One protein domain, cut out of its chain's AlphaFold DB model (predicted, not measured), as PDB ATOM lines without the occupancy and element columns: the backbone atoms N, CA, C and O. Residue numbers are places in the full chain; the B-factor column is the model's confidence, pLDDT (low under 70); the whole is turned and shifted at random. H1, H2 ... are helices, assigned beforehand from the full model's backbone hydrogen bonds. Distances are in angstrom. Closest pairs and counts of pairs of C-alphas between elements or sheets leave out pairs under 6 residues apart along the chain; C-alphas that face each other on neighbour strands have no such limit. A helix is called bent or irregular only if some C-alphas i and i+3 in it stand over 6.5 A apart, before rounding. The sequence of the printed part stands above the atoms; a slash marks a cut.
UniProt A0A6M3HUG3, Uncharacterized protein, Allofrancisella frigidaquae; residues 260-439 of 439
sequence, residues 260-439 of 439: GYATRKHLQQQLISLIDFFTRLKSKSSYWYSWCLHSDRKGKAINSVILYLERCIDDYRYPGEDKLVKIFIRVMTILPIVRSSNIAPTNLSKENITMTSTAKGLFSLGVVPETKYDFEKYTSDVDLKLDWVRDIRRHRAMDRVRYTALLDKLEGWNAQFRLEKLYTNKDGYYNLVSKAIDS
ATOM      1  N   GLY A 260     107.209 104.148  95.498       66.75
ATOM      2  CA  GLY A 260     108.522 104.725  95.198       66.75
ATOM      3  C   GLY A 260     109.092 104.266  93.851       66.75
ATOM      4  O   GLY A 260     109.675 105.068  93.123       66.75
ATOM      5  N   TYR A 261     108.900 102.995  93.491       69.62
ATOM      6  CA  TYR A 261     109.300 102.458  92.189       69.62
ATOM      7  C   TYR A 261     108.500 103.075  91.031       69.62
ATOM      8  O   TYR A 261     109.095 103.520  90.049       69.62
ATOM      9  N   ALA A 262     107.172 103.165  91.158       70.06
ATOM     10  CA  ALA A 262     106.309 103.761  90.139       70.06
ATOM     11  C   ALA A 262     106.669 105.234  89.867       70.06
ATOM     12  O   ALA A 262     106.828 105.622  88.711       70.06
ATOM     13  N   THR A 263     106.897 106.033  90.917       77.31
ATOM     14  CA  THR A 263     107.315 107.438  90.775       77.31
ATOM     15  C   THR A 263     108.636 107.571  90.015       77.31
ATOM     16  O   THR A 263     108.730 108.382  89.095       77.31
ATOM     17  N   ARG A 264     109.648 106.746  90.332       78.88
ATOM     18  CA  ARG A 264     110.936 106.762  89.611       78.88
ATOM     19  C   ARG A 264     110.774 106.417  88.133       78.88
ATOM     20  O   ARG A 264     111.368 107.079  87.289       78.88
ATOM     21  N   LYS A 265     109.923 105.438  87.813       82.88
ATOM     22  CA  LYS A 265     109.628 105.054  86.426       82.88
ATOM     23  C   LYS A 265     108.981 106.199  85.635       82.88
ATOM     24  O   LYS A 265     109.357 106.427  84.488       82.88
ATOM     25  N   HIS A 266     108.048 106.940  86.236       84.06
ATOM     26  CA  HIS A 266     107.431 108.104  85.588       84.06
ATOM     27  C   HIS A 266     108.431 109.240  85.346       84.06
ATOM     28  O   HIS A 266     108.471 109.777  84.240       84.06
ATOM     29  N   LEU A 267     109.275 109.558  86.334       86.38
ATOM     30  CA  LEU A 267     110.324 110.576  86.194       86.38
ATOM     31  C   LEU A 267     111.328 110.201  85.099       86.38
ATOM     32  O   LEU A 267     111.649 111.025  84.246       86.38
ATOM     33  N   GLN A 268     111.761 108.940  85.054       88.75
ATOM     34  CA  GLN A 268     112.643 108.447  83.997       88.75
ATOM     35  C   GLN A 268     112.000 108.584  82.608       88.75
ATOM     36  O   GLN A 268     112.638 109.094  81.688       88.75
ATOM     37  N   GLN A 269     110.729 108.198  82.457       89.75
ATOM     38  CA  GLN A 269     110.007 108.327  81.188       89.75
ATOM     39  C   GLN A 269     109.839 109.796  80.762       89.75
ATOM     40  O   GLN A 269     109.982 110.123  79.582       89.75
ATOM     41  N   GLN A 270     109.581 110.695  81.717       91.31
ATOM     42  CA  GLN A 270     109.531 112.137  81.481       91.31
ATOM     43  C   GLN A 270     110.875 112.663  80.953       91.31
ATOM     44  O   GLN A 270     110.882 113.393  79.962       91.31
ATOM     45  N   LEU A 271     112.008 112.256  81.541       94.25
ATOM     46  CA  LEU A 271     113.332 112.677  81.067       94.25
ATOM     47  C   LEU A 271     113.652 112.138  79.667       94.25
ATOM     48  O   LEU A 271     114.065 112.917  78.810       94.25
ATOM     49  N   ILE A 272     113.402 110.848  79.407       94.25
ATOM     50  CA  ILE A 272     113.602 110.225  78.081       94.25
ATOM     51  C   ILE A 272     112.810 110.984  77.015       94.25
ATOM     52  O   ILE A 272     113.330 111.333  75.955       94.25
ATOM     53  N   SER A 273     111.549 111.287  77.312       95.44
ATOM     54  CA  SER A 273     110.683 112.003  76.386       95.44
ATOM     55  C   SER A 273     111.132 113.448  76.145       95.44
ATOM     56  O   SER A 273     110.956 113.956  75.037       95.44
ATOM     57  N   LEU A 274     111.692 114.121  77.154       95.31
ATOM     58  CA  LEU A 274     112.220 115.480  77.018       95.31
ATOM     59  C   LEU A 274     113.537 115.498  76.217       95.31
ATOM     60  O   LEU A 274     113.741 116.385  75.383       95.31
ATOM     61  N   ILE A 275     114.393 114.487  76.405       96.56
ATOM     62  CA  ILE A 275     115.597 114.250  75.594       96.56
ATOM     63  C   ILE A 275     115.229 114.051  74.120       96.56
ATOM     64  O   ILE A 275     115.843 114.684  73.256       96.56
ATOM     65  N   ASP A 276     114.218 113.228  73.814       95.94
ATOM     66  CA  ASP A 276     113.762 113.003  72.433       95.94
ATOM     67  C   ASP A 276     113.294 114.315  71.781       95.94
ATOM     68  O   ASP A 276     113.737 114.672  70.685       95.94
ATOM     69  N   PHE A 277     112.486 115.106  72.495       96.12
ATOM     70  CA  PHE A 277     112.046 116.419  72.022       96.12
ATOM     71  C   PHE A 277     113.224 117.356  71.710       96.12
ATOM     72  O   PHE A 277     113.293 117.924  70.614       96.12
ATOM     73  N   PHE A 278     114.188 117.497  72.627       95.19
ATOM     74  CA  PHE A 278     115.363 118.344  72.401       95.19
ATOM     75  C   PHE A 278     116.271 117.820  71.285       95.19
ATOM     76  O   PHE A 278     116.800 118.616  70.504       95.19
ATOM     77  N   THR A 279     116.405 116.503  71.146       93.88
ATOM     78  CA  THR A 279     117.166 115.863  70.062       93.88
ATOM     79  C   THR A 279     116.548 116.189  68.705       93.88
ATOM     80  O   THR A 279     117.237 116.663  67.793       93.88
ATOM     81  N   ARG A 280     115.223 116.041  68.583       92.19
ATOM     82  CA  ARG A 280     114.474 116.405  67.372       92.19
ATOM     83  C   ARG A 280     114.601 117.892  67.069       92.19
ATOM     84  O   ARG A 280     114.872 118.255  65.924       92.19
ATOM     85  N   LEU A 281     114.475 118.753  68.076       90.69
ATOM     86  CA  LEU A 281     114.596 120.202  67.919       90.69
ATOM     87  C   LEU A 281     115.996 120.619  67.437       90.69
ATOM     88  O   LEU A 281     116.118 121.391  66.483       90.69
ATOM     89  N   LYS A 282     117.055 120.053  68.032       89.31
ATOM     90  CA  LYS A 282     118.455 120.245  67.617       89.31
ATOM     91  C   LYS A 282     118.659 119.854  66.148       89.31
ATOM     92  O   LYS A 282     119.254 120.629  65.390       89.31
ATOM     93  N   SER A 283     118.105 118.711  65.728       84.50
ATOM     94  CA  SER A 283     118.253 118.173  64.365       84.50
ATOM     95  C   SER A 283     117.696 119.089  63.262       84.50
ATOM     96  O   SER A 283     118.171 119.068  62.130       84.50
ATOM     97  N   LYS A 284     116.732 119.968  63.581       82.44
ATOM     98  CA  LYS A 284     116.182 120.942  62.615       82.44
ATOM     99  C   LYS A 284     117.139 122.068  62.258       82.44
ATOM    100  O   LYS A 284     116.872 122.836  61.338       82.44
ATOM    101  N   SER A 285     118.243 122.176  62.981       66.12
ATOM    102  CA  SER A 285     119.252 123.197  62.748       66.12
ATOM    103  C   SER A 285     120.576 122.626  62.233       66.12
ATOM    104  O   SER A 285     121.311 123.354  61.576       66.12
ATOM    105  N   SER A 286     120.847 121.328  62.426       59.97
ATOM    106  CA  SER A 286     122.141 120.693  62.131       59.97
ATOM    107  C   SER A 286     122.487 120.590  60.640       59.97
ATOM    108  O   SER A 286     123.645 120.806  60.292       59.97
ATOM    109  N   TYR A 287     121.512 120.340  59.755       54.34
ATOM    110  CA  TYR A 287     121.753 120.191  58.306       54.34
ATOM    111  C   TYR A 287     122.345 121.456  57.653       54.34
ATOM    112  O   TYR A 287     123.157 121.376  56.737       54.34
ATOM    113  N   TRP A 288     121.984 122.640  58.157       50.88
ATOM    114  CA  TRP A 288     122.481 123.917  57.638       50.88
ATOM    115  C   TRP A 288     123.916 124.231  58.107       50.88
ATOM    116  O   TRP A 288     124.655 124.924  57.415       50.88
ATOM    117  N   TYR A 289     124.349 123.704  59.263       55.66
ATOM    118  CA  TYR A 289     125.683 123.989  59.821       55.66
ATOM    119  C   TYR A 289     126.789 123.101  59.260       55.66
ATOM    120  O   TYR A 289     127.903 123.587  59.079       55.66
ATOM    121  N   SER A 290     126.491 121.835  58.951       54.34
ATOM    122  CA  SER A 290     127.464 120.919  58.340       54.34
ATOM    123  C   SER A 290     127.889 121.357  56.936       54.34
ATOM    124  O   SER A 290     128.986 121.025  56.506       54.34
ATOM    125  N   TRP A 291     127.042 122.118  56.234       51.19
ATOM    126  CA  TRP A 291     127.288 122.553  54.858       51.19
ATOM    127  C   TRP A 291     128.076 123.873  54.742       51.19
ATOM    128  O   TRP A 291     128.781 124.069  53.759       51.19
ATOM    129  N   CYS A 292     128.010 124.763  55.742       57.22
ATOM    130  CA  CYS A 292     128.554 126.130  55.643       57.22
ATOM    131  C   CYS A 292     129.715 126.457  56.613       57.22
ATOM    132  O   CYS A 292     130.051 127.628  56.771       57.22
ATOM    133  N   LEU A 293     130.314 125.468  57.300       58.97
ATOM    134  CA  LEU A 293     131.422 125.656  58.272       58.97
ATOM    135  C   LEU A 293     131.134 126.694  59.386       58.97
ATOM    136  O   LEU A 293     132.038 127.312  59.949       58.97
ATOM    137  N   HIS A 294     129.863 126.893  59.735       62.72
ATOM    138  CA  HIS A 294     129.443 127.877  60.734       62.72
ATOM    139  C   HIS A 294     129.337 127.279  62.149       62.72
ATOM    140  O   HIS A 294     128.943 126.131  62.342       62.72
ATOM    141  N   SER A 295     129.622 128.093  63.174       68.69
ATOM    142  CA  SER A 295     129.572 127.687  64.590       68.69
ATOM    143  C   SER A 295     128.154 127.334  65.056       68.69
ATOM    144  O   SER A 295     127.298 128.219  65.129       68.69
ATOM    145  N   ASP A 296     127.905 126.071  65.438       78.00
ATOM    146  CA  ASP A 296     126.611 125.594  65.955       78.00
ATOM    147  C   ASP A 296     126.390 125.836  67.460       78.00
ATOM    148  O   ASP A 296     126.271 124.912  68.266       78.00
ATOM    149  N   ARG A 297     126.322 127.107  67.867       84.69
ATOM    150  CA  ARG A 297     126.161 127.464  69.291       84.69
ATOM    151  C   ARG A 297     124.820 127.018  69.891       84.69
ATOM    152  O   ARG A 297     124.807 126.562  71.030       84.69
ATOM    153  N   LYS A 298     123.710 127.087  69.135       87.50
ATOM    154  CA  LYS A 298     122.402 126.592  69.619       87.50
ATOM    155  C   LYS A 298     122.415 125.083  69.800       87.50
ATOM    156  O   LYS A 298     122.000 124.615  70.853       87.50
ATOM    157  N   GLY A 299     122.901 124.330  68.811       87.62
ATOM    158  CA  GLY A 299     122.950 122.878  68.923       87.62
ATOM    159  C   GLY A 299     123.869 122.416  70.047       87.62
ATOM    160  O   GLY A 299     123.502 121.482  70.752       87.62
ATOM    161  N   LYS A 300     124.990 123.113  70.300       89.25
ATOM    162  CA  LYS A 300     125.846 122.873  71.478       89.25
ATOM    163  C   LYS A 300     125.108 123.105  72.803       89.25
ATOM    164  O   LYS A 300     125.182 122.246  73.674       89.25
ATOM    165  N   ALA A 301     124.365 124.206  72.939       91.56
ATOM    166  CA  ALA A 301     123.597 124.508  74.154       91.56
ATOM    167  C   ALA A 301     122.422 123.537  74.390       91.56
ATOM    168  O   ALA A 301     122.147 123.153  75.521       91.56
ATOM    169  N   ILE A 302     121.736 123.093  73.331       93.19
ATOM    170  CA  ILE A 302     120.703 122.049  73.457       93.19
ATOM    171  C   ILE A 302     121.356 120.708  73.826       93.19
ATOM    172  O   ILE A 302     120.838 119.971  74.659       93.19
ATOM    173  N   ASN A 303     122.527 120.403  73.258       93.56
ATOM    174  CA  ASN A 303     123.257 119.175  73.562       93.56
ATOM    175  C   ASN A 303     123.730 119.104  75.017       93.56
ATOM    176  O   ASN A 303     123.694 118.028  75.598       93.56
ATOM    177  N   SER A 304     124.155 120.218  75.620       95.62
ATOM    178  CA  SER A 304     124.535 120.221  77.039       95.62
ATOM    179  C   SER A 304     123.352 119.909  77.955       95.62
ATOM    180  O   SER A 304     123.540 119.268  78.985       95.62
ATOM    181  N   VAL A 305     122.135 120.309  77.568       96.75
ATOM    182  CA  VAL A 305     120.908 119.926  78.278       96.75
ATOM    183  C   VAL A 305     120.614 118.437  78.108       96.75
ATOM    184  O   VAL A 305     120.351 117.773  79.102       96.75
ATOM    185  N   ILE A 306     120.712 117.897  76.889       96.50
ATOM    186  CA  ILE A 306     120.528 116.456  76.637       96.50
ATOM    187  C   ILE A 306     121.485 115.630  77.510       96.50
ATOM    188  O   ILE A 306     121.025 114.803  78.287       96.50
ATOM    189  N   LEU A 307     122.784 115.953  77.490       96.44
ATOM    190  CA  LEU A 307     123.803 115.276  78.306       96.44
ATOM    191  C   LEU A 307     123.573 115.425  79.817       96.44
ATOM    192  O   LEU A 307     124.005 114.591  80.610       96.44
ATOM    193  N   TYR A 308     122.965 116.526  80.261       97.12
ATOM    194  CA  TYR A 308     122.572 116.686  81.661       97.12
ATOM    195  C   TYR A 308     121.427 115.732  82.026       97.12
ATOM    196  O   TYR A 308     121.513 115.041  83.035       97.12
ATOM    197  N   LEU A 309     120.385 115.660  81.193       96.38
ATOM    198  CA  LEU A 309     119.233 114.792  81.435       96.38
ATOM    199  C   LEU A 309     119.595 113.302  81.335       96.38
ATOM    200  O   LEU A 309     119.090 112.516  82.129       96.38
ATOM    201  N   GLU A 310     120.485 112.921  80.413       95.50
ATOM    202  CA  GLU A 310     121.035 111.559  80.317       95.50
ATOM    203  C   GLU A 310     121.779 111.179  81.601       95.50
ATOM    204  O   GLU A 310     121.446 110.174  82.220       95.50
ATOM    205  N   ARG A 311     122.671 112.049  82.099       94.75
ATOM    206  CA  ARG A 311     123.343 111.836  83.394       94.75
ATOM    207  C   ARG A 311     122.361 111.710  84.557       94.75
ATOM    208  O   ARG A 311     122.552 110.874  85.427       94.75
ATOM    209  N   CYS A 312     121.285 112.497  84.574       93.06
ATOM    210  CA  CYS A 312     120.234 112.355  85.584       93.06
ATOM    211  C   CYS A 312     119.553 110.977  85.553       93.06
ATOM    212  O   CYS A 312     119.167 110.479  86.613       93.06
ATOM    213  N   ILE A 313     119.390 110.375  84.369       90.19
ATOM    214  CA  ILE A 313     118.862 109.014  84.220       90.19
ATOM    215  C   ILE A 313     119.890 107.997  84.722       90.19
ATOM    216  O   ILE A 313     119.532 107.162  85.552       90.19
ATOM    217  N   ASP A 314     121.137 108.096  84.261       89.56
ATOM    218  CA  ASP A 314     122.212 107.154  84.592       89.56
ATOM    219  C   ASP A 314     122.523 107.142  86.098       89.56
ATOM    220  O   ASP A 314     122.671 106.082  86.706       89.56
ATOM    221  N   ASP A 315     122.528 108.322  86.725       89.88
ATOM    222  CA  ASP A 315     122.811 108.495  88.152       89.88
ATOM    223  C   ASP A 315     121.572 108.296  89.048       89.88
ATOM    224  O   ASP A 315     121.669 108.439  90.270       89.88
ATOM    225  N   TYR A 316     120.391 108.018  88.478       85.00
ATOM    226  CA  TYR A 316     119.102 107.978  89.193       85.00
ATOM    227  C   TYR A 316     118.796 109.262  89.997       85.00
ATOM    228  O   TYR A 316     118.137 109.230  91.042       85.00
ATOM    229  N   ARG A 317     119.263 110.420  89.512       88.38
ATOM    230  CA  ARG A 317     119.103 111.745  90.138       88.38
ATOM    231  C   ARG A 317     118.149 112.609  89.322       88.38
ATOM    232  O   ARG A 317     118.568 113.461  88.540       88.38
ATOM    233  N   TYR A 318     116.853 112.393  89.523       90.88
ATOM    234  CA  TYR A 318     115.809 113.098  88.780       90.88
ATOM    235  C   TYR A 318     115.616 114.537  89.298       90.88
ATOM    236  O   TYR A 318     115.361 114.720  90.492       90.88
ATOM    237  N   PRO A 319     115.721 115.565  88.437       90.12
ATOM    238  CA  PRO A 319     115.429 116.942  88.818       90.12
ATOM    239  C   PRO A 319     113.935 117.123  89.115       90.12
ATOM    240  O   PRO A 319     113.087 116.470  88.508       90.12
ATOM    241  N   GLY A 320     113.615 118.036  90.035       88.00
ATOM    242  CA  GLY A 320     112.230 118.430  90.303       88.00
ATOM    243  C   GLY A 320     111.579 119.156  89.120       88.00
ATOM    244  O   GLY A 320     112.269 119.663  88.230       88.00
ATOM    245  N   GLU A 321     110.247 119.236  89.144       88.50
ATOM    246  CA  GLU A 321     109.429 119.843  88.083       88.50
ATOM    247  C   GLU A 321     109.869 121.280  87.751       88.50
ATOM    248  O   GLU A 321     110.156 121.568  86.590       88.50
ATOM    249  N   ASP A 322     110.077 122.135  88.755       89.06
ATOM    250  CA  ASP A 322     110.534 123.524  88.569       89.06
ATOM    251  C   ASP A 322     111.837 123.625  87.766       89.06
ATOM    252  O   ASP A 322     112.021 124.515  86.928       89.06
ATOM    253  N   LYS A 323     112.770 122.691  88.000       91.69
ATOM    254  CA  LYS A 323     114.044 122.656  87.282       91.69
ATOM    255  C   LYS A 323     113.834 122.227  85.830       91.69
ATOM    256  O   LYS A 323     114.445 122.819  84.939       91.69
ATOM    257  N   LEU A 324     112.945 121.268  85.570       93.06
ATOM    258  CA  LEU A 324     112.583 120.858  84.209       93.06
ATOM    259  C   LEU A 324     111.891 121.982  83.430       93.06
ATOM    260  O   LEU A 324     112.284 122.252  82.293       93.06
ATOM    261  N   VAL A 325     110.940 122.686  84.051       91.62
ATOM    262  CA  VAL A 325     110.271 123.868  83.479       91.62
ATOM    263  C   VAL A 325     111.304 124.941  83.141       91.62
ATOM    264  O   VAL A 325     111.364 125.435  82.011       91.62
ATOM    265  N   LYS A 326     112.200 125.254  84.084       92.31
ATOM    266  CA  LYS A 326     113.272 126.235  83.884       92.31
ATOM    267  C   LYS A 326     114.174 125.849  82.712       92.31
ATOM    268  O   LYS A 326     114.420 126.687  81.846       92.31
ATOM    269  N   ILE A 327     114.643 124.601  82.653       94.56
ATOM    270  CA  ILE A 327     115.461 124.087  81.544       94.56
ATOM    271  C   ILE A 327     114.722 124.257  80.214       94.56
ATOM    272  O   ILE A 327     115.276 124.829  79.273       94.56
ATOM    273  N   PHE A 328     113.463 123.824  80.148       94.81
ATOM    274  CA  PHE A 328     112.638 123.924  78.951       94.81
ATOM    275  C   PHE A 328     112.493 125.367  78.465       94.81
ATOM    276  O   PHE A 328     112.838 125.663  77.318       94.81
ATOM    277  N   ILE A 329     112.100 126.292  79.343       92.62
ATOM    278  CA  ILE A 329     111.946 127.716  79.019       92.62
ATOM    279  C   ILE A 329     113.269 128.317  78.523       92.62
ATOM    280  O   ILE A 329     113.295 129.063  77.533       92.62
ATOM    281  N   ARG A 330     114.401 127.994  79.169       92.81
ATOM    282  CA  ARG A 330     115.712 128.511  78.742       92.81
ATOM    283  C   ARG A 330     116.114 127.976  77.370       92.81
ATOM    284  O   ARG A 330     116.619 128.753  76.560       92.81
ATOM    285  N   VAL A 331     115.820 126.712  77.064       93.81
ATOM    286  CA  VAL A 331     116.020 126.156  75.716       93.81
ATOM    287  C   VAL A 331     115.091 126.818  74.690       93.81
ATOM    288  O   VAL A 331     115.541 127.165  73.598       93.81
ATOM    289  N   MET A 332     113.824 127.080  75.023       93.44
ATOM    290  CA  MET A 332     112.909 127.793  74.118       93.44
ATOM    291  C   MET A 332     113.397 129.217  73.799       93.44
ATOM    292  O   MET A 332     113.279 129.686  72.665       93.44
ATOM    293  N   THR A 333     114.029 129.887  74.766       91.25
ATOM    294  CA  THR A 333     114.531 131.265  74.618       91.25
ATOM    295  C   THR A 333     115.664 131.390  73.596       91.25
ATOM    296  O   THR A 333     115.818 132.437  72.967       91.25
ATOM    297  N   ILE A 334     116.447 130.330  73.369       91.31
ATOM    298  CA  ILE A 334     117.544 130.369  72.390       91.31
ATOM    299  C   ILE A 334     117.089 130.075  70.955       91.31
ATOM    300  O   ILE A 334     117.845 130.314  70.005       91.31
ATOM    301  N   LEU A 335     115.856 129.593  70.751       91.56
ATOM    302  CA  LEU A 335     115.334 129.276  69.420       91.56
ATOM    303  C   LEU A 335     115.271 130.498  68.492       91.56
ATOM    304  O   LEU A 335     115.791 130.385  67.382       91.56
ATOM    305  N   PRO A 336     114.745 131.673  68.882       91.19
ATOM    306  CA  PRO A 336     114.660 132.835  67.992       91.19
ATOM    307  C   PRO A 336     115.972 133.625  67.811       91.19
ATOM    308  O   PRO A 336     116.007 134.538  66.996       91.19
ATOM    309  N   ILE A 337     117.071 133.286  68.506       88.69
ATOM    310  CA  ILE A 337     118.341 134.042  68.415       88.69
ATOM    311  C   ILE A 337     118.851 134.120  66.967       88.69
ATOM    312  O   ILE A 337     119.071 133.087  66.321       88.69
ATOM    313  N   VAL A 338     119.101 135.330  66.471       80.88
ATOM    314  CA  VAL A 338     119.531 135.569  65.088       80.88
ATOM    315  C   VAL A 338     121.054 135.523  65.005       80.88
ATOM    316  O   VAL A 338     121.760 136.132  65.806       80.88
ATOM    317  N   ARG A 339     121.602 134.751  64.059       70.44
ATOM    318  CA  ARG A 339     123.052 134.492  64.004       70.44
ATOM    319  C   ARG A 339     123.825 135.509  63.168       70.44
ATOM    320  O   ARG A 339     124.876 135.942  63.624       70.44
ATOM    321  N   SER A 340     123.294 135.903  62.013       68.56
ATOM    322  CA  SER A 340     124.002 136.658  60.965       68.56
ATOM    323  C   SER A 340     124.345 138.112  61.306       68.56
ATOM    324  O   SER A 340     125.143 138.710  60.597       68.56
ATOM    325  N   SER A 341     123.778 138.684  62.372       74.19
ATOM    326  CA  SER A 341     124.042 140.070  62.777       74.19
ATOM    327  C   SER A 341     124.133 140.194  64.294       74.19
ATOM    328  O   SER A 341     123.345 139.572  65.010       74.19
ATOM    329  N   ASN A 342     125.083 140.992  64.785       80.69
ATOM    330  CA  ASN A 342     125.158 141.425  66.189       80.69
ATOM    331  C   ASN A 342     124.520 142.809  66.405       80.69
ATOM    332  O   ASN A 342     124.564 143.340  67.510       80.69
ATOM    333  N   ILE A 343     123.930 143.386  65.356       82.94
ATOM    334  CA  ILE A 343     123.255 144.684  65.366       82.94
ATOM    335  C   ILE A 343     121.770 144.442  65.092       82.94
ATOM    336  O   ILE A 343     121.412 143.770  64.117       82.94
ATOM    337  N   ALA A 344     120.910 144.962  65.967       83.69
ATOM    338  CA  ALA A 344     119.468 144.911  65.776       83.69
ATOM    339  C   ALA A 344     119.045 145.892  64.659       83.69
ATOM    340  O   ALA A 344     119.556 147.011  64.622       83.69
ATOM    341  N   PRO A 345     118.123 145.509  63.757       85.38
ATOM    342  CA  PRO A 345     117.562 146.433  62.770       85.38
ATOM    343  C   PRO A 345     116.864 147.636  63.427       85.38
ATOM    344  O   PRO A 345     116.167 147.468  64.424       85.38
ATOM    345  N   THR A 346     116.980 148.831  62.835       80.75
ATOM    346  CA  THR A 346     116.459 150.099  63.394       80.75
ATOM    347  C   THR A 346     114.939 150.111  63.620       80.75
ATOM    348  O   THR A 346     114.471 150.767  64.538       80.75
ATOM    349  N   ASN A 347     114.173 149.347  62.831       85.44
ATOM    350  CA  ASN A 347     112.710 149.245  62.943       85.44
ATOM    351  C   ASN A 347     112.250 147.853  63.415       85.44
ATOM    352  O   ASN A 347     111.182 147.402  63.010       85.44
ATOM    353  N   LEU A 348     113.061 147.126  64.193       87.94
ATOM    354  CA  LEU A 348     112.759 145.751  64.613       87.94
ATOM    355  C   LEU A 348     111.415 145.650  65.358       87.94
ATOM    356  O   LEU A 348     111.172 146.342  66.340       87.94
ATOM    357  N   SER A 349     110.565 144.725  64.926       88.69
ATOM    358  CA  SER A 349     109.283 144.413  65.554       88.69
ATOM    359  C   SER A 349     108.962 142.923  65.415       88.69
ATOM    360  O   SER A 349     109.589 142.203  64.631       88.69
ATOM    361  N   LYS A 350     107.946 142.433  66.145       87.38
ATOM    362  CA  LYS A 350     107.445 141.048  65.994       87.38
ATOM    363  C   LYS A 350     106.953 140.758  64.570       87.38
ATOM    364  O   LYS A 350     106.847 139.603  64.171       87.38
ATOM    365  N   GLU A 351     106.655 141.809  63.815       81.06
ATOM    366  CA  GLU A 351     106.102 141.751  62.472       81.06
ATOM    367  C   GLU A 351     107.148 141.589  61.368       81.06
ATOM    368  O   GLU A 351     106.824 141.052  60.307       81.06
ATOM    369  N   ASN A 352     108.385 142.035  61.601       83.88
ATOM    370  CA  ASN A 352     109.441 142.045  60.586       83.88
ATOM    371  C   ASN A 352     110.694 141.240  60.962       83.88
ATOM    372  O   ASN A 352     111.630 141.153  60.169       83.88
ATOM    373  N   ILE A 353     110.717 140.621  62.144       86.19
ATOM    374  CA  ILE A 353     111.801 139.729  62.548       86.19
ATOM    375  C   ILE A 353     111.750 138.402  61.774       86.19
ATOM    376  O   ILE A 353     110.744 137.693  61.759       86.19
ATOM    377  N   THR A 354     112.874 138.022  61.162       84.56
ATOM    378  CA  THR A 354     112.989 136.760  60.420       84.56
ATOM    379  C   THR A 354     112.962 135.551  61.355       84.56
ATOM    380  O   THR A 354     113.740 135.460  62.310       84.56
ATOM    381  N   MET A 355     112.097 134.581  61.048       88.12
ATOM    382  CA  MET A 355     112.024 133.309  61.766       88.12
ATOM    383  C   MET A 355     113.275 132.468  61.513       88.12
ATOM    384  O   MET A 355     113.663 132.222  60.372       88.12
ATOM    385  N   THR A 356     113.900 131.980  62.582       87.00
ATOM    386  CA  THR A 356     115.070 131.101  62.454       87.00
ATOM    387  C   THR A 356     114.653 129.657  62.158       87.00
ATOM    388  O   THR A 356     113.578 129.219  62.568       87.00
ATOM    389  N   SER A 357     115.524 128.868  61.522       83.31
ATOM    390  CA  SER A 357     115.240 127.456  61.208       83.31
ATOM    391  C   SER A 357     114.927 126.611  62.447       83.31
ATOM    392  O   SER A 357     114.065 125.739  62.398       83.31
ATOM    393  N   THR A 358     115.576 126.889  63.584       84.56
ATOM    394  CA  THR A 358     115.297 126.189  64.849       84.56
ATOM    395  C   THR A 358     113.919 126.565  65.404       84.56
ATOM    396  O   THR A 358     113.184 125.683  65.840       84.56
ATOM    397  N   ALA A 359     113.535 127.847  65.332       90.44
ATOM    398  CA  ALA A 359     112.192 128.293  65.708       90.44
ATOM    399  C   ALA A 359     111.124 127.703  64.774       90.44
ATOM    400  O   ALA A 359     110.084 127.251  65.239       90.44
ATOM    401  N   LYS A 360     111.393 127.633  63.463       90.00
ATOM    402  CA  LYS A 360     110.515 126.971  62.486       90.00
ATOM    403  C   LYS A 360     110.368 125.476  62.776       90.00
ATOM    404  O   LYS A 360     109.275 124.926  62.667       90.00
ATOM    405  N   GLY A 361     111.457 124.835  63.200       89.00
ATOM    406  CA  GLY A 361     111.500 123.431  63.593       89.00
ATOM    407  C   GLY A 361     110.516 123.069  64.704       89.00
ATOM    408  O   GLY A 361     109.887 122.015  64.606       89.00
ATOM    409  N   LEU A 362     110.322 123.951  65.694       92.81
ATOM    410  CA  LEU A 362     109.359 123.767  66.790       92.81
ATOM    411  C   LEU A 362     107.942 123.473  66.278       92.81
ATOM    412  O   LEU A 362     107.247 122.630  66.828       92.81
ATOM    413  N   PHE A 363     107.528 124.111  65.183       91.56
ATOM    414  CA  PHE A 363     106.188 123.938  64.616       91.56
ATOM    415  C   PHE A 363     106.079 122.752  63.646       91.56
ATOM    416  O   PHE A 363     105.016 122.523  63.069       91.56
ATOM    417  N   SER A 364     107.143 121.971  63.447       90.38
ATOM    418  CA  SER A 364     107.107 120.796  62.572       90.38
ATOM    419  C   SER A 364     106.546 119.562  63.287       90.38
ATOM    420  O   SER A 364     106.850 119.325  64.456       90.38
ATOM    421  N   LEU A 365     105.792 118.722  62.567       89.88
ATOM    422  CA  LEU A 365     105.265 117.451  63.096       89.88
ATOM    423  C   LEU A 365     106.369 116.496  63.572       89.88
ATOM    424  O   LEU A 365     106.150 115.696  64.473       89.88
ATOM    425  N   GLY A 366     107.569 116.602  62.993       89.00
ATOM    426  CA  GLY A 366     108.721 115.791  63.388       89.00
ATOM    427  C   GLY A 366     109.370 116.203  64.715       89.00
ATOM    428  O   GLY A 366     110.202 115.449  65.209       89.00
ATOM    429  N   VAL A 367     109.026 117.378  65.262       92.00
ATOM    430  CA  VAL A 367     109.496 117.870  66.573       92.00
ATOM    431  C   VAL A 367     108.354 117.912  67.578       92.00
ATOM    432  O   VAL A 367     108.539 117.479  68.708       92.00
ATOM    433  N   VAL A 368     107.172 118.382  67.175       93.81
ATOM    434  CA  VAL A 368     105.965 118.396  68.013       93.81
ATOM    435  C   VAL A 368     104.868 117.605  67.300       93.81
ATOM    436  O   VAL A 368     104.172 118.170  66.455       93.81
ATOM    437  N   PRO A 369     104.701 116.304  67.579       92.75
ATOM    438  CA  PRO A 369     103.633 115.510  66.979       92.75
ATOM    439  C   PRO A 369     102.244 115.941  67.489       92.75
ATOM    440  O   PRO A 369     102.117 116.728  68.430       92.75
ATOM    441  N   GLU A 370     101.175 115.449  66.853       92.44
ATOM    442  CA  GLU A 370      99.799 115.671  67.341       92.44
ATOM    443  C   GLU A 370      99.560 114.985  68.696       92.44
ATOM    444  O   GLU A 370      98.826 115.503  69.532       92.44
ATOM    445  N   THR A 371     100.226 113.859  68.951       91.88
ATOM    446  CA  THR A 371     100.208 113.182  70.252       91.88
ATOM    447  C   THR A 371     101.089 113.908  71.270       91.88
ATOM    448  O   THR A 371     102.140 114.453  70.927       91.88
ATOM    449  N   LYS A 372     100.681 113.888  72.543       93.06
ATOM    450  CA  LYS A 372     101.476 114.433  73.653       93.06
ATOM    451  C   LYS A 372     102.688 113.558  73.956       93.06
ATOM    452  O   LYS A 372     102.548 112.337  74.061       93.06
ATOM    453  N   TYR A 373     103.837 114.198  74.141       93.44
ATOM    454  CA  TYR A 373     105.012 113.587  74.748       93.44
ATOM    455  C   TYR A 373     104.720 113.178  76.193       93.44
ATOM    456  O   TYR A 373     103.836 113.733  76.846       93.44
ATOM    457  N   ASP A 374     105.482 112.225  76.725       90.38
ATOM    458  CA  ASP A 374     105.284 111.781  78.104       90.38
ATOM    459  C   ASP A 374     105.657 112.871  79.114       90.38
ATOM    460  O   ASP A 374     105.000 112.983  80.149       90.38
ATOM    461  N   PHE A 375     106.611 113.757  78.792       92.44
ATOM    462  CA  PHE A 375     106.910 114.896  79.667       92.44
ATOM    463  C   PHE A 375     105.743 115.880  79.806       92.44
ATOM    464  O   PHE A 375     105.636 116.537  80.837       92.44
ATOM    465  N   GLU A 376     104.844 115.940  78.816       91.94
ATOM    466  CA  GLU A 376     103.637 116.773  78.852       91.94
ATOM    467  C   GLU A 376     102.500 116.125  79.655       91.94
ATOM    468  O   GLU A 376     101.583 116.817  80.098       91.94
ATOM    469  N   LYS A 377     102.522 114.794  79.813       85.12
ATOM    470  CA  LYS A 377     101.503 114.039  80.561       85.12
ATOM    471  C   LYS A 377     101.776 114.044  82.060       85.12
ATOM    472  O   LYS A 377     100.837 114.101  82.843       85.12
ATOM    473  N   TYR A 378     103.050 113.963  82.441       77.06
ATOM    474  CA  TYR A 378     103.480 113.838  83.837       77.06
ATOM    475  C   TYR A 378     103.795 115.177  84.509       77.06
ATOM    476  O   TYR A 378     104.334 115.184  85.611       77.06
ATOM    477  N   THR A 379     103.466 116.295  83.858       78.56
ATOM    478  CA  THR A 379     103.660 117.636  84.409       78.56
ATOM    479  C   THR A 379     102.341 118.279  84.828       78.56
ATOM    480  O   THR A 379     101.332 118.220  84.112       78.56
ATOM    481  N   SER A 380     102.354 118.901  86.005       79.00
ATOM    482  CA  SER A 380     101.277 119.764  86.477       79.00
ATOM    483  C   SER A 380     101.358 121.160  85.847       79.00
ATOM    484  O   SER A 380     100.324 121.793  85.618       79.00
ATOM    485  N   ASP A 381     102.564 121.584  85.460       83.81
ATOM    486  CA  ASP A 381     102.843 122.901  84.903       83.81
ATOM    487  C   ASP A 381     102.328 123.044  83.456       83.81
ATOM    488  O   ASP A 381     102.425 122.147  82.611       83.81
ATOM    489  N   VAL A 382     101.735 124.197  83.160       80.25
ATOM    490  CA  VAL A 382     101.198 124.530  81.836       80.25
ATOM    491  C   VAL A 382     102.285 124.930  80.841       80.25
ATOM    492  O   VAL A 382     102.082 124.778  79.636       80.25
ATOM    493  N   ASP A 383     103.442 125.389  81.313       84.25
ATOM    494  CA  ASP A 383     104.523 125.901  80.473       84.25
ATOM    495  C   ASP A 383     105.326 124.792  79.789       84.25
ATOM    496  O   ASP A 383     105.910 125.015  78.726       84.25
ATOM    497  N   LEU A 384     105.286 123.570  80.331       84.44
ATOM    498  CA  LEU A 384     105.824 122.372  79.679       84.44
ATOM    499  C   LEU A 384     104.877 121.779  78.622       84.44
ATOM    500  O   LEU A 384     105.278 120.883  77.879       84.44
ATOM    501  N   LYS A 385     103.632 122.259  78.512       91.06
ATOM    502  CA  LYS A 385     102.647 121.721  77.561       91.06
ATOM    503  C   LYS A 385     102.771 122.407  76.203       91.06
ATOM    504  O   LYS A 385     102.747 123.631  76.086       91.06
ATOM    505  N   LEU A 386     102.829 121.608  75.140       93.38
ATOM    506  CA  LEU A 386     102.980 122.086  73.762       93.38
ATOM    507  C   LEU A 386     101.636 122.253  73.035       93.38
ATOM    508  O   LEU A 386     101.607 122.377  71.811       93.38
ATOM    509  N   ASP A 387     100.518 122.278  73.765       91.75
ATOM    510  CA  ASP A 387      99.173 122.414  73.183       91.75
ATOM    511  C   ASP A 387      99.042 123.698  72.356       91.75
ATOM    512  O   ASP A 387      98.591 123.651  71.216       91.75
ATOM    513  N   TRP A 388      99.608 124.808  72.836       91.25
ATOM    514  CA  TRP A 388      99.638 126.068  72.091       91.25
ATOM    515  C   TRP A 388     100.389 125.965  70.747       91.25
ATOM    516  O   TRP A 388     100.012 126.627  69.779       91.25
ATOM    517  N   VAL A 389     101.427 125.117  70.653       92.50
ATOM    518  CA  VAL A 389     102.157 124.852  69.397       92.50
ATOM    519  C   VAL A 389     101.274 124.067  68.429       92.50
ATOM    520  O   VAL A 389     101.255 124.361  67.231       92.50
ATOM    521  N   ARG A 390     100.534 123.072  68.936       92.62
ATOM    522  CA  ARG A 390      99.590 122.274  68.138       92.62
ATOM    523  C   ARG A 390      98.443 123.141  67.624       92.62
ATOM    524  O   ARG A 390      98.141 123.103  66.432       92.62
ATOM    525  N   ASP A 391      97.877 123.979  68.484       90.06
ATOM    526  CA  ASP A 391      96.756 124.856  68.149       90.06
ATOM    527  C   ASP A 391      97.146 125.889  67.089       90.06
ATOM    528  O   ASP A 391      96.478 126.018  66.058       90.06
ATOM    529  N   ILE A 392      98.281 126.576  67.261       88.56
ATOM    530  CA  ILE A 392      98.720 127.586  66.289       88.56
ATOM    531  C   ILE A 392      99.161 126.963  64.957       88.56
ATOM    532  O   ILE A 392      99.048 127.596  63.908       88.56
ATOM    533  N   ARG A 393      99.618 125.701  64.953       88.31
ATOM    534  CA  ARG A 393      99.936 124.979  63.713       88.31
ATOM    535  C   ARG A 393      98.697 124.718  62.853       88.31
ATOM    536  O   ARG A 393      98.831 124.763  61.629       88.31
ATOM    537  N   ARG A 394      97.539 124.449  63.471       80.56
ATOM    538  CA  ARG A 394      96.256 124.164  62.789       80.56
ATOM    539  C   ARG A 394      95.664 125.385  62.092       80.56
ATOM    540  O   ARG A 394      94.898 125.241  61.142       80.56
ATOM    541  N   HIS A 395      96.051 126.582  62.517       75.06
ATOM    542  CA  HIS A 395      95.725 127.795  61.786       75.06
ATOM    543  C   HIS A 395      96.477 127.766  60.446       75.06
ATOM    544  O   HIS A 395      97.688 127.535  60.419       75.06
ATOM    545  N   ARG A 396      95.793 128.044  59.322       57.66
ATOM    546  CA  ARG A 396      96.394 128.187  57.967       57.66
ATOM    547  C   ARG A 396      97.398 129.354  57.859       57.66
ATOM    548  O   ARG A 396      97.715 129.817  56.768       57.66
ATOM    549  N   ALA A 397      97.855 129.876  58.988       58.47
ATOM    550  CA  ALA A 397      98.618 131.090  59.094       58.47
ATOM    551  C   ALA A 397     100.062 130.900  58.611       58.47
ATOM    552  O   ALA A 397     100.706 129.875  58.852       58.47
ATOM    553  N   MET A 398     100.557 131.937  57.934       75.44
ATOM    554  CA  MET A 398     101.932 132.068  57.459       75.44
ATOM    555  C   MET A 398     102.927 131.930  58.627       75.44
ATOM    556  O   MET A 398     102.588 132.258  59.765       75.44
ATOM    557  N   ASP A 399     104.169 131.503  58.349       82.38
ATOM    558  CA  ASP A 399     105.262 131.318  59.334       82.38
ATOM    559  C   ASP A 399     105.394 132.485  60.340       82.38
ATOM    560  O   ASP A 399     105.762 132.278  61.497       82.38
ATOM    561  N   ARG A 400     105.008 133.699  59.927       85.56
ATOM    562  CA  ARG A 400     104.926 134.905  60.757       85.56
ATOM    563  C   ARG A 400     104.049 134.745  62.004       85.56
ATOM    564  O   ARG A 400     104.524 135.040  63.090       85.56
ATOM    565  N   VAL A 401     102.822 134.234  61.892       87.12
ATOM    566  CA  VAL A 401     101.898 134.101  63.042       87.12
ATOM    567  C   VAL A 401     102.416 133.088  64.060       87.12
ATOM    568  O   VAL A 401     102.376 133.326  65.265       87.12
ATOM    569  N   ARG A 402     102.975 131.975  63.574       89.31
ATOM    570  CA  ARG A 402     103.628 130.969  64.425       89.31
ATOM    571  C   ARG A 402     104.807 131.579  65.173       89.31
ATOM    572  O   ARG A 402     104.998 131.316  66.359       89.31
ATOM    573  N   TYR A 403     105.587 132.413  64.491       91.25
ATOM    574  CA  TYR A 403     106.732 133.062  65.104       91.25
ATOM    575  C   TYR A 403     106.329 134.119  66.134       91.25
ATOM    576  O   TYR A 403     106.894 134.122  67.223       91.25
ATOM    577  N   THR A 404     105.315 134.940  65.851       90.69
ATOM    578  CA  THR A 404     104.745 135.885  66.823       90.69
ATOM    579  C   THR A 404     104.264 135.159  68.081       90.69
ATOM    580  O   THR A 404     104.679 135.537  69.169       90.69
ATOM    581  N   ALA A 405     103.530 134.049  67.944       90.81
ATOM    582  CA  ALA A 405     103.069 133.258  69.089       90.81
ATOM    583  C   ALA A 405     104.223 132.721  69.960       90.81
ATOM    584  O   ALA A 405     104.136 132.740  71.188       90.81
ATOM    585  N   LEU A 406     105.327 132.275  69.345       92.75
ATOM    586  CA  LEU A 406     106.533 131.902  70.090       92.75
ATOM    587  C   LEU A 406     107.119 133.109  70.838       92.75
ATOM    588  O   LEU A 406     107.459 132.987  72.009       92.75
ATOM    589  N   LEU A 407     107.249 134.264  70.185       93.38
ATOM    590  CA  LEU A 407     107.815 135.466  70.806       93.38
ATOM    591  C   LEU A 407     106.948 135.976  71.969       93.38
ATOM    592  O   LEU A 407     107.502 136.359  72.996       93.38
ATOM    593  N   ASP A 408     105.622 135.913  71.843       91.44
ATOM    594  CA  ASP A 408     104.675 136.261  72.910       91.44
ATOM    595  C   ASP A 408     104.817 135.324  74.115       91.44
ATOM    596  O   ASP A 408     104.856 135.776  75.259       91.44
ATOM    597  N   LYS A 409     104.977 134.016  73.869       92.31
ATOM    598  CA  LYS A 409     105.261 133.046  74.936       92.31
ATOM    599  C   LYS A 409     106.564 133.358  75.668       92.31
ATOM    600  O   LYS A 409     106.596 133.318  76.894       92.31
ATOM    601  N   LEU A 410     107.625 133.712  74.942       91.50
ATOM    602  CA  LEU A 410     108.918 134.048  75.547       91.50
ATOM    603  C   LEU A 410     108.875 135.342  76.363       91.50
ATOM    604  O   LEU A 410     109.561 135.437  77.381       91.50
ATOM    605  N   GLU A 411     108.077 136.319  75.937       90.50
ATOM    606  CA  GLU A 411     107.821 137.537  76.705       90.50
ATOM    607  C   GLU A 411     107.056 137.233  77.999       90.50
ATOM    608  O   GLU A 411     107.451 137.710  79.063       90.50
ATOM    609  N   GLY A 412     106.047 136.357  77.937       87.00
ATOM    610  CA  GLY A 412     105.323 135.878  79.117       87.00
ATOM    611  C   GLY A 412     106.210 135.128  80.118       87.00
ATOM    612  O   GLY A 412     106.108 135.352  81.320       87.00
ATOM    613  N   TRP A 413     107.134 134.289  79.639       88.50
ATOM    614  CA  TRP A 413     108.058 133.538  80.501       88.50
ATOM    615  C   TRP A 413     109.224 134.367  81.051       88.50
ATOM    616  O   TRP A 413     109.928 133.933  81.968       88.50
ATOM    617  N   ASN A 414     109.502 135.538  80.477       83.19
ATOM    618  CA  ASN A 414     110.624 136.368  80.884       83.19
ATOM    619  C   ASN A 414     110.307 137.855  80.703       83.19
ATOM    620  O   ASN A 414     110.511 138.414  79.629       83.19
ATOM    621  N   ALA A 415     109.963 138.530  81.801       78.94
ATOM    622  CA  ALA A 415     109.679 139.969  81.821       78.94
ATOM    623  C   ALA A 415     110.828 140.857  81.281       78.94
ATOM    624  O   ALA A 415     110.611 142.002  80.876       78.94
ATOM    625  N   GLN A 416     112.066 140.347  81.247       81.69
ATOM    626  CA  GLN A 416     113.236 141.043  80.696       81.69
ATOM    627  C   GLN A 416     113.524 140.707  79.222       81.69
ATOM    628  O   GLN A 416     114.540 141.166  78.676       81.69
ATOM    629  N   PHE A 417     112.682 139.887  78.588       86.62
ATOM    630  CA  PHE A 417     112.764 139.558  77.171       86.62
ATOM    631  C   PHE A 417     112.553 140.810  76.325       86.62
ATOM    632  O   PHE A 417     111.644 141.600  76.570       86.62
ATOM    633  N   ARG A 418     113.437 141.022  75.352       87.19
ATOM    634  CA  ARG A 418     113.407 142.150  74.417       87.19
ATOM    635  C   ARG A 418     113.900 141.640  73.065       87.19
ATOM    636  O   ARG A 418     114.867 140.875  73.036       87.19
ATOM    637  N   LEU A 419     113.251 142.020  71.965       88.56
ATOM    638  CA  LEU A 419     113.558 141.475  70.635       88.56
ATOM    639  C   LEU A 419     114.991 141.797  70.199       88.56
ATOM    640  O   LEU A 419     115.668 140.959  69.608       88.56
ATOM    641  N   GLU A 420     115.490 142.977  70.555       88.19
ATOM    642  CA  GLU A 420     116.836 143.452  70.236       88.19
ATOM    643  C   GLU A 420     117.901 142.545  70.862       88.19
ATOM    644  O   GLU A 420     118.941 142.279  70.254       88.19
ATOM    645  N   LYS A 421     117.618 141.979  72.044       88.06
ATOM    646  CA  LYS A 421     118.532 141.064  72.747       88.06
ATOM    647  C   LYS A 421     118.748 139.750  71.995       88.06
ATOM    648  O   LYS A 421     119.767 139.098  72.225       88.06
ATOM    649  N   LEU A 422     117.858 139.374  71.071       87.69
ATOM    650  CA  LEU A 422     118.062 138.228  70.173       87.69
ATOM    651  C   LEU A 422     119.212 138.451  69.180       87.69
ATOM    652  O   LEU A 422     119.740 137.479  68.633       87.69
ATOM    653  N   TYR A 423     119.603 139.713  68.971       86.81
ATOM    654  CA  TYR A 423     120.736 140.134  68.149       86.81
ATOM    655  C   TYR A 423     121.947 140.525  68.998       86.81
ATOM    656  O   TYR A 423     123.064 140.168  68.647       86.81
ATOM    657  N   THR A 424     121.753 141.233  70.111       84.44
ATOM    658  CA  THR A 424     122.860 141.881  70.840       84.44
ATOM    659  C   THR A 424     123.322 141.133  72.096       84.44
ATOM    660  O   THR A 424     124.469 141.287  72.497       84.44
ATOM    661  N   ASN A 425     122.485 140.280  72.705       83.56
ATOM    662  CA  ASN A 425     122.775 139.597  73.980       83.56
ATOM    663  C   ASN A 425     122.691 138.062  73.868       83.56
ATOM    664  O   ASN A 425     122.091 137.369  74.696       83.56
ATOM    665  N   LYS A 426     123.280 137.507  72.806       84.94
ATOM    666  CA  LYS A 426     123.223 136.062  72.522       84.94
ATOM    667  C   LYS A 426     123.890 135.250  73.635       84.94
ATOM    668  O   LYS A 426     123.344 134.240  74.070       84.94
ATOM    669  N   ASP A 427     125.042 135.718  74.114       84.44
ATOM    670  CA  ASP A 427     125.823 135.054  75.163       84.44
ATOM    671  C   ASP A 427     125.073 134.997  76.492       84.44
ATOM    672  O   ASP A 427     125.090 133.960  77.154       84.44
ATOM    673  N   GLY A 428     124.334 136.055  76.840       85.00
ATOM    674  CA  GLY A 428     123.476 136.067  78.021       85.00
ATOM    675  C   GLY A 428     122.421 134.962  77.981       85.00
ATOM    676  O   GLY A 428     122.259 134.234  78.958       85.00
ATOM    677  N   TYR A 429     121.745 134.770  76.844       87.12
ATOM    678  CA  TYR A 429     120.739 133.713  76.710       87.12
ATOM    679  C   TYR A 429     121.335 132.300  76.707       87.12
ATOM    680  O   TYR A 429     120.761 131.413  77.335       87.12
ATOM    681  N   TYR A 430     122.497 132.080  76.081       89.75
ATOM    682  CA  TYR A 430     123.187 130.787  76.181       89.75
ATOM    683  C   TYR A 430     123.663 130.496  77.612       89.75
ATOM    684  O   TYR A 430     123.538 129.365  78.078       89.75
ATOM    685  N   ASN A 431     124.136 131.510  78.343       88.75
ATOM    686  CA  ASN A 431     124.529 131.367  79.746       88.75
ATOM    687  C   ASN A 431     123.334 130.992  80.640       88.75
ATOM    688  O   ASN A 431     123.473 130.187  81.556       88.75
ATOM    689  N   LEU A 432     122.133 131.507  80.353       88.62
ATOM    690  CA  LEU A 432     120.926 131.098  81.080       88.62
ATOM    691  C   LEU A 432     120.613 129.603  80.917       88.62
ATOM    692  O   LEU A 432     120.095 129.007  81.859       88.62
ATOM    693  N   VAL A 433     120.943 128.996  79.770       91.06
ATOM    694  CA  VAL A 433     120.805 127.544  79.567       91.06
ATOM    695  C   VAL A 433     121.802 126.778  80.441       91.06
ATOM    696  O   VAL A 433     121.385 125.855  81.133       91.06
ATOM    697  N   SER A 434     123.076 127.194  80.486       91.06
ATOM    698  CA  SER A 434     124.081 126.577  81.379       91.06
ATOM    699  C   SER A 434     123.665 126.692  82.845       91.06
ATOM    700  O   SER A 434     123.562 125.705  83.561       91.06
ATOM    701  N   LYS A 435     123.274 127.893  83.283       91.06
ATOM    702  CA  LYS A 435     122.821 128.108  84.660       91.06
ATOM    703  C   LYS A 435     121.593 127.280  85.032       91.06
ATOM    704  O   LYS A 435     121.409 127.008  86.208       91.06
ATOM    705  N   ALA A 436     120.735 126.917  84.076       90.06
ATOM    706  CA  ALA A 436     119.559 126.095  84.352       90.06
ATOM    707  C   ALA A 436     119.898 124.617  84.607       90.06
ATOM    708  O   ALA A 436     119.133 123.949  85.297       90.06
ATOM    709  N   ILE A 437     121.019 124.118  84.076       91.94
ATOM    710  CA  ILE A 437     121.507 122.761  84.367       91.94
ATOM    711  C   ILE A 437     122.393 122.736  85.623       91.94
ATOM    712  O   ILE A 437     122.283 121.794  86.411       91.94
ATOM    713  N   ASP A 438     123.181 123.795  85.847       84.19
ATOM    714  CA  ASP A 438     124.151 123.905  86.951       84.19
ATOM    715  C   ASP A 438     123.517 124.271  88.312       84.19
ATOM    716  O   ASP A 438     124.073 123.921  89.350       84.19
ATOM    717  N   SER A 439     122.366 124.965  88.323       60.03
ATOM    718  CA  SER A 439     121.566 125.258  89.534       60.03
ATOM    719  C   SER A 439     120.675 124.090  89.896       60.03
ATOM    720  O   SER A 439     120.646 123.647  91.054       60.03
TER     721      SER A 439
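What this domain is: This is residues 260 to 439 of the 439 residues of an uncharacterized protein of Allofrancisella frigidaquae (UniProt A0A6M3HUG3). Four helices, H1, H2, H3 and H9, lie side by side in an up-and-down bundle, and a looser group, H4 to H7 with long loops, covers one side of it. H4 and H5 pack on the long H1, H7 packs on H3 and H4, and H6 folds back along H7, while the short H8 lies just before H9 at one end. The printed part has 180 residues with nine named helices, H1 to H9 in order, and no named strand; its class is all helix. It is compact, with a radius of gyration of the C-alphas of 16.3 A, and elongated, spanning 56 by 35 by 34 A.

Where its parts are: H1 is residues 260 to 292, 49.2 A long, and begins with C-alpha 260 at (108.522, 104.725, 95.198). It is irregular, with a kink of 40 degrees near residue 285 and C-alphas 284 and 287 7.1 A apart. H2 is residues 297 to 314, 25.7 A long, and H3 residues 321 to 334, 20.6 A. H4 is residues 357 to 362, H5 residues 374 to 377 and H6 residues 387 to 394. H7, residues 399 to 413, measures 21.5 A and begins with C-alpha 399 at (105.262, 131.318, 59.334). H8 is residues 421 to 424. H9, residues 426 to 438, measures 18.9 A and ends with C-alpha 438 at (124.151, 123.905, 86.951).

How they stand to each other: In the up-and-down bundle each helix runs against the one before it in the chain. H1 and H2 form a helical hairpin and touch at a shallow tilt of 23 degrees; their closest C-alphas, of Lys 282 and Gly 299, are 5.4 A apart. H2, with residues 298 to 305 alone, touches H3 in a second hairpin, closest at the C-alphas of Ile 302 and Val 331, 6.6 A. H9 touches H3, closest at the C-alphas of Arg 330 and Val 433, 5.2 A. H9 also touches H2, the same way at 3 degrees, a shallow tilt; the closest C-alphas, of Ala 301 and Tyr 430, are 6.6 A apart. H1 and H9 are apart. H1 touches H5 with residues 269 to 274 alone, closest at the C-alphas of Gln 270 and Phe 375, 4.2 A, and H4 with residues 281 to 285 alone, closest at those of Ser 285 and Thr 358, 5.4 A. H7 touches H3 at a steep tilt of 45 degrees, with the closest C-alphas, of Thr 333 and Leu 410, 6.3 A apart. H6 and H7 form a hairpin; their closest C-alphas, of Ile 392 and Arg 402, are 6.2 A apart. H8 and H9 meet only through their link. Every O i to N i+4 pair is within hydrogen-bond range in H4, H6, H7 and H9, against 23 of 29 in H1, 13 of 14 in H2 and 9 of 10 in H3; H5 and H8 are too short for such a pair.

The domain as a whole: The two C-alphas farthest apart, of Tyr 261 and Thr 346, are 56.1 A apart. The printed part has no cut and ends at residue 439, the chain's last. The links H3 to H4, residues 335 to 356, and H4 to H5 are long. Mean pLDDT of the printed part is 85.8; 17 residues are under 70, among them 285 to 295.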